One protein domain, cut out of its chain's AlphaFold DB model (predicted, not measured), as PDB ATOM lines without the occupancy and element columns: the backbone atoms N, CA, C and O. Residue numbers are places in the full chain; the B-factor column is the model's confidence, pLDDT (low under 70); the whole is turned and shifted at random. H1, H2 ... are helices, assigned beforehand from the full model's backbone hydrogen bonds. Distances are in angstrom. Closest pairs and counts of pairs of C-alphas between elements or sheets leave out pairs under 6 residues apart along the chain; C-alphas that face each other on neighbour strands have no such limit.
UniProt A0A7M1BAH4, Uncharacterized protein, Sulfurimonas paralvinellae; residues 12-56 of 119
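Overview. This is residues 12 to 56 of the 119 residues of an uncharacterized protein of Sulfurimonas paralvinellae (UniProt A0A7M1BAH4). Little regular structure: an open chain in which a long loop leads away from the short helix H1 and turns, and the longer helix H2 then runs part of the way back, with no contact between the helices. The printed part has 45 residues with two named helices, H1 then H2, and no named strand; the class is all helix, though under half of the residues are in named elements. It is loose, with a radius of gyration of the C-alphas of 13.4 A, and spans 36 by 27 by 18 A.

Arrangement. H2, residues 43 to 53, and H1, residues 17 to 22, are apart. The link between them, residues 23 to 42, is long. Residues 24 to 56 stand free, and so do residues 16 to 22. In both helices every O i to N i+4 pair is within hydrogen-bond range.

Along the chain. H2 measures 15.4 A from C-alpha 43 at (-22.492, -51.843, 12.487) to C-alpha 53 at (-14.421, -43.056, 2.805). H1 measures 8.8 A and begins at C-alpha 17, (-1.505, -29.686, 8.693).

Size, cuts and confidence. The two C-alphas farthest apart, of Val 12 and Glu 39, are 37.8 A apart. The printed part has no cut. Its mean pLDDT is 74.3, with residues 12 to 14, 30, 33 to 35, 38 to 41 and 54 to 56 under 70.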
ATOM      1  N   VAL A  12     -11.926 -19.638   7.598       57.19
ATOM      2  CA  VAL A  12     -12.392 -20.973   7.233       57.19
ATOM      3  C   VAL A  12     -11.771 -21.910   8.265       57.19
ATOM      4  O   VAL A  12     -10.544 -21.942   8.365       57.19
ATOM      5  N   GLU A  13     -12.585 -22.637   9.033       62.66
ATOM      6  CA  GLU A  13     -12.141 -23.754   9.883       62.66
ATOM      7  C   GLU A  13     -11.686 -24.942   9.015       62.66
ATOM      8  O   GLU A  13     -12.227 -26.041   9.070       62.66
ATOM      9  N   ASP A  14     -10.718 -24.720   8.127       68.31
ATOM     10  CA  ASP A  14     -10.027 -25.817   7.460       68.31
ATOM     11  C   ASP A  14      -8.900 -26.267   8.386       68.31
ATOM     12  O   ASP A  14      -8.022 -25.471   8.731       68.31
ATOM     13  N   ARG A  15      -8.955 -27.536   8.803       76.69
ATOM     14  CA  ARG A  15      -7.978 -28.158   9.704       76.69
ATOM     15  C   ARG A  15      -6.574 -27.930   9.172       76.69
ATOM     16  O   ARG A  15      -6.308 -28.199   7.987       76.69
ATOM     17  N   ASP A  16      -5.675 -27.458  10.021       83.00
ATOM     18  CA  ASP A  16      -4.312 -27.227   9.583       83.00
ATOM     19  C   ASP A  16      -3.556 -28.560   9.386       83.00
ATOM     20  O   ASP A  16      -4.100 -29.663   9.516       83.00
ATOM     21  N   LEU A  17      -2.299 -28.481   8.944       82.00
ATOM     22  CA  LEU A  17      -1.505 -29.686   8.693       82.00
ATOM     23  C   LEU A  17      -1.175 -30.452   9.977       82.00
ATOM     24  O   LEU A  17      -1.011 -31.667   9.895       82.00
ATOM     25  N   LEU A  18      -1.041 -29.765  11.111       83.00
ATOM     26  CA  LEU A  18      -0.744 -30.395  12.393       83.00
ATOM     27  C   LEU A  18      -1.986 -31.118  12.900       83.00
ATOM     28  O   LEU A  18      -1.892 -32.308  13.184       83.00
ATOM     29  N   ASP A  19      -3.152 -30.476  12.842       84.25
ATOM     30  CA  ASP A  19      -4.432 -31.082  13.209       84.25
ATOM     31  C   ASP A  19      -4.665 -32.386  12.434       84.25
ATOM     32  O   ASP A  19      -4.983 -33.423  13.015       84.25
ATOM     33  N   LYS A  20      -4.449 -32.364  11.111       83.19
ATOM     34  CA  LYS A  20      -4.599 -33.537  10.228       83.19
ATOM     35  C   LYS A  20      -3.614 -34.674  10.549       83.19
ATOM     36  O   LYS A  20      -3.888 -35.817  10.189       83.19
ATOM     37  N   ILE A  21      -2.467 -34.374  11.163       82.94
ATOM     38  CA  ILE A  21      -1.468 -35.368  11.586       82.94
ATOM     39  C   ILE A  21      -1.789 -35.901  12.987       82.94
ATOM     40  O   ILE A  21      -1.643 -37.101  13.215       82.94
ATOM     41  N   GLU A  22      -2.206 -35.029  13.904       84.44
ATOM     42  CA  GLU A  22      -2.492 -35.365  15.303       84.44
ATOM     43  C   GLU A  22      -3.800 -36.147  15.460       84.44
ATOM     44  O   GLU A  22      -3.854 -37.077  16.264       84.44
ATOM     45  N   ASP A  23      -4.813 -35.856  14.639       84.75
ATOM     46  CA  ASP A  23      -6.067 -36.614  14.596       84.75
ATOM     47  C   ASP A  23      -6.471 -36.978  13.149       84.75
ATOM     48  O   ASP A  23      -7.331 -36.329  12.535       84.75
ATOM     49  N   PRO A  24      -5.856 -38.024  12.566       82.31
ATOM     50  CA  PRO A  24      -6.140 -38.453  11.197       82.31
ATOM     51  C   PRO A  24      -7.567 -38.971  10.988       82.31
ATOM     52  O   PRO A  24      -8.031 -39.026   9.849       82.31
ATOM     53  N   HIS A  25      -8.227 -39.396  12.067       79.12
ATOM     54  CA  HIS A  25      -9.531 -40.057  12.035       79.12
ATOM     55  C   HIS A  25     -10.675 -39.175  12.546       79.12
ATOM     56  O   HIS A  25     -11.799 -39.658  12.603       79.12
ATOM     57  N   GLU A  26     -10.403 -37.902  12.857       77.56
ATOM     58  CA  GLU A  26     -11.407 -36.934  13.329       77.56
ATOM     59  C   GLU A  26     -12.133 -37.411  14.600       77.56
ATOM     60  O   GLU A  26     -13.292 -37.083  14.823       77.56
ATOM     61  N   LEU A  27     -11.455 -38.196  15.443       77.44
ATOM     62  CA  LEU A  27     -12.044 -38.763  16.662       77.44
ATOM     63  C   LEU A  27     -12.236 -37.725  17.771       77.44
ATOM     64  O   LEU A  27     -12.967 -37.983  18.726       77.44
ATOM     65  N   TYR A  28     -11.552 -36.589  17.667       75.19
ATOM     66  CA  TYR A  28     -11.618 -35.489  18.625       75.19
ATOM     67  C   TYR A  28     -12.244 -34.240  18.009       75.19
ATOM     68  O   TYR A  28     -12.089 -33.140  18.550       75.19
ATOM     69  N   ASP A  29     -12.932 -34.388  16.874       72.25
ATOM     70  CA  ASP A  29     -13.751 -33.303  16.370       72.25
ATOM     71  C   ASP A  29     -14.920 -33.042  17.335       72.25
ATOM     72  O   ASP A  29     -15.392 -33.916  18.057       72.25
ATOM     73  N   GLY A  30     -15.364 -31.790  17.422       68.44
ATOM     74  CA  GLY A  30     -16.471 -31.418  18.307       68.44
ATOM     75  C   GLY A  30     -17.834 -31.934  17.835       68.44
ATOM     76  O   GLY A  30     -18.849 -31.369  18.247       68.44
ATOM     77  N   LYS A  31     -17.888 -32.917  16.920       73.38
ATOM     78  CA  LYS A  31     -19.149 -33.477  16.429       73.38
ATOM     79  C   LYS A  31     -19.686 -34.452  17.475       73.38
ATOM     80  O   LYS A  31     -18.942 -35.176  18.130       73.38
ATOM     81  N   GLU A  32     -21.005 -34.461  17.645       70.00
ATOM     82  CA  GLU A  32     -21.659 -35.384  18.571       70.00
ATOM     83  C   GLU A  32     -21.414 -36.832  18.127       70.00
ATOM     84  O   GLU A  32     -21.776 -37.234  17.017       70.00
ATOM     85  N   ILE A  33     -20.785 -37.616  19.004       67.75
ATOM     86  CA  ILE A  33     -20.642 -39.057  18.828       67.75
ATOM     87  C   ILE A  33     -22.026 -39.680  19.032       67.75
ATOM     88  O   ILE A  33     -22.746 -39.344  19.972       67.75
ATOM     89  N   ASN A  34     -22.416 -40.590  18.141       69.06
ATOM     90  CA  ASN A  34     -23.648 -41.347  18.313       69.06
ATOM     91  C   ASN A  34     -23.457 -42.392  19.429       69.06
ATOM     92  O   ASN A  34     -23.004 -43.504  19.164       69.06
ATOM     93  N   ASP A  35     -23.797 -42.016  20.664       64.62
ATOM     94  CA  ASP A  35     -23.715 -42.841  21.883       64.62
ATOM     95  C   ASP A  35     -24.860 -43.871  22.020       64.62
ATOM     96  O   ASP A  35     -25.130 -44.378  23.114       64.62
ATOM     97  N   ALA A  36     -25.574 -44.191  20.935       70.69
ATOM     98  CA  ALA A  36     -26.621 -45.205  20.988       70.69
ATOM     99  C   ALA A  36     -26.049 -46.588  21.392       70.69
ATOM    100  O   ALA A  36     -24.888 -46.904  21.100       70.69
ATOM    101  N   PRO A  37     -26.838 -47.437  22.080       72.06
ATOM    102  CA  PRO A  37     -26.404 -48.770  22.479       72.06
ATOM    103  C   PRO A  37     -25.884 -49.575  21.276       72.06
ATOM    104  O   PRO A  37     -26.459 -49.499  20.187       72.06
ATOM    105  N   PRO A  38     -24.849 -50.418  21.447       61.66
ATOM    106  CA  PRO A  38     -24.274 -51.212  20.356       61.66
ATOM    107  C   PRO A  38     -25.272 -52.176  19.687       61.66
ATOM    108  O   PRO A  38     -25.008 -52.663  18.592       61.66
ATOM    109  N   GLU A  39     -26.413 -52.442  20.327       65.44
ATOM    110  CA  GLU A  39     -27.526 -53.249  19.808       65.44
ATOM    111  C   GLU A  39     -28.429 -52.473  18.827       65.44
ATOM    112  O   GLU A  39     -29.082 -53.083  17.981       65.44
ATOM    113  N   GLU A  40     -28.434 -51.138  18.902       66.62
ATOM    114  CA  GLU A  40     -29.199 -50.234  18.031       66.62
ATOM    115  C   GLU A  40     -28.347 -49.678  16.874       66.62
ATOM    116  O   GLU A  40     -28.884 -49.213  15.866       66.62
ATOM    117  N   LEU A  41     -27.015 -49.765  16.974       67.31
ATOM    118  CA  LEU A  41     -26.105 -49.382  15.894       67.31
ATOM    119  C   LEU A  41     -26.068 -50.442  14.791       67.31
ATOM    120  O   LEU A  41     -25.643 -51.583  14.982       67.31
ATOM    121  N   ASN A  42     -26.390 -50.027  13.569       75.88
ATOM    122  CA  ASN A  42     -26.238 -50.866  12.387       75.88
ATOM    123  C   ASN A  42     -24.756 -50.922  11.958       75.88
ATOM    124  O   ASN A  42     -24.326 -50.275  11.001       75.88
ATOM    125  N   LEU A  43     -23.948 -51.708  12.681       75.44
ATOM    126  CA  LEU A  43     -22.492 -51.843  12.487       75.44
ATOM    127  C   LEU A  43     -22.099 -52.135  11.029       75.44
ATOM    128  O   LEU A  43     -21.041 -51.724  10.555       75.44
ATOM    129  N   LYS A  44     -22.962 -52.842  10.295       78.31
ATOM    130  CA  LYS A  44     -22.740 -53.187   8.889       78.31
ATOM    131  C   LYS A  44     -22.812 -51.965   7.969       78.31
ATOM    132  O   LYS A  44     -22.066 -51.915   6.991       78.31
ATOM    133  N   GLU A  45     -23.688 -51.009   8.267       81.00
ATOM    134  CA  GLU A  45     -23.805 -49.752   7.521       81.00
ATOM    135  C   GLU A  45     -22.630 -48.830   7.838       81.00
ATOM    136  O   GLU A  45     -21.968 -48.373   6.911       81.00
ATOM    137  N   ILE A  46     -22.260 -48.706   9.114       80.31
ATOM    138  CA  ILE A  46     -21.111 -47.901   9.561       80.31
ATOM    139  C   ILE A  46     -19.811 -48.388   8.909       80.31
ATOM    140  O   ILE A  46     -19.071 -47.611   8.309       80.31
ATOM    141  N   VAL A  47     -19.547 -49.698   8.928       80.38
ATOM    142  CA  VAL A  47     -18.352 -50.266   8.279       80.38
ATOM    143  C   VAL A  47     -18.377 -50.054   6.762       80.38
ATOM    144  O   VAL A  47     -17.323 -49.903   6.145       80.38
ATOM    145  N   LYS A  48     -19.558 -50.059   6.134       82.06
ATOM    146  CA  LYS A  48     -19.701 -49.827   4.692       82.06
ATOM    147  C   LYS A  48     -19.440 -48.361   4.336       82.06
ATOM    148  O   LYS A  48     -18.766 -48.114   3.336       82.06
ATOM    149  N   GLU A  49     -19.928 -47.425   5.142       80.44
ATOM    150  CA  GLU A  49     -19.671 -45.992   4.992       80.44
ATOM    151  C   GLU A  49     -18.195 -45.661   5.215       80.44
ATOM    152  O   GLU A  49     -17.576 -45.022   4.364       80.44
ATOM    153  N   GLU A  50     -17.586 -46.178   6.281       76.00
ATOM    154  CA  GLU A  50     -16.164 -45.958   6.562       76.00
ATOM    155  C   GLU A  50     -15.261 -46.583   5.492       76.00
ATOM    156  O   GLU A  50     -14.340 -45.940   4.984       76.00
ATOM    157  N   LYS A  51     -15.568 -47.799   5.023       73.56
ATOM    158  CA  LYS A  51     -14.842 -48.397   3.888       73.56
ATOM    159  C   LYS A  51     -15.003 -47.612   2.587       73.56
ATOM    160  O   LYS A  51     -14.099 -47.666   1.757       73.56
ATOM    161  N   ALA A  52     -16.118 -46.908   2.393       76.38
ATOM    162  CA  ALA A  52     -16.318 -46.048   1.228       76.38
ATOM    163  C   ALA A  52     -15.512 -44.739   1.327       76.38
ATOM    164  O   ALA A  52     -15.055 -44.234   0.299       76.38
ATOM    165  N   LYS A  53     -15.293 -44.217   2.544       73.56
ATOM    166  CA  LYS A  53     -14.421 -43.056   2.805       73.56
ATOM    167  C   LYS A  53     -12.933 -43.394   2.637       73.56
ATOM    168  O   LYS A  53     -12.149 -42.533   2.232       73.56
ATOM    169  N   VAL A  54     -12.534 -44.647   2.877       69.62
ATOM    170  CA  VAL A  54     -11.166 -45.120   2.611       69.62
ATOM    171  C   VAL A  54     -10.907 -45.168   1.102       69.62
ATOM    172  O   VAL A  54     -11.325 -46.072   0.378       69.62
ATOM    173  N   LYS A  55     -10.162 -44.178   0.609       63.75
ATOM    174  CA  LYS A  55      -9.767 -44.076  -0.797       63.75
ATOM    175  C   LYS A  55      -8.737 -45.166  -1.124       63.75
ATOM    176  O   LYS A  55      -7.543 -44.996  -0.904       63.75
ATOM    177  N   VAL A  56      -9.206 -46.290  -1.671       65.12
ATOM    178  CA  VAL A  56      -8.396 -47.489  -2.001       65.12
ATOM    179  C   VAL A  56      -7.186 -47.173  -2.903       65.12
ATOM    180  O   VAL A  56      -6.181 -47.876  -2.868       65.12
TER     181      VAL A  56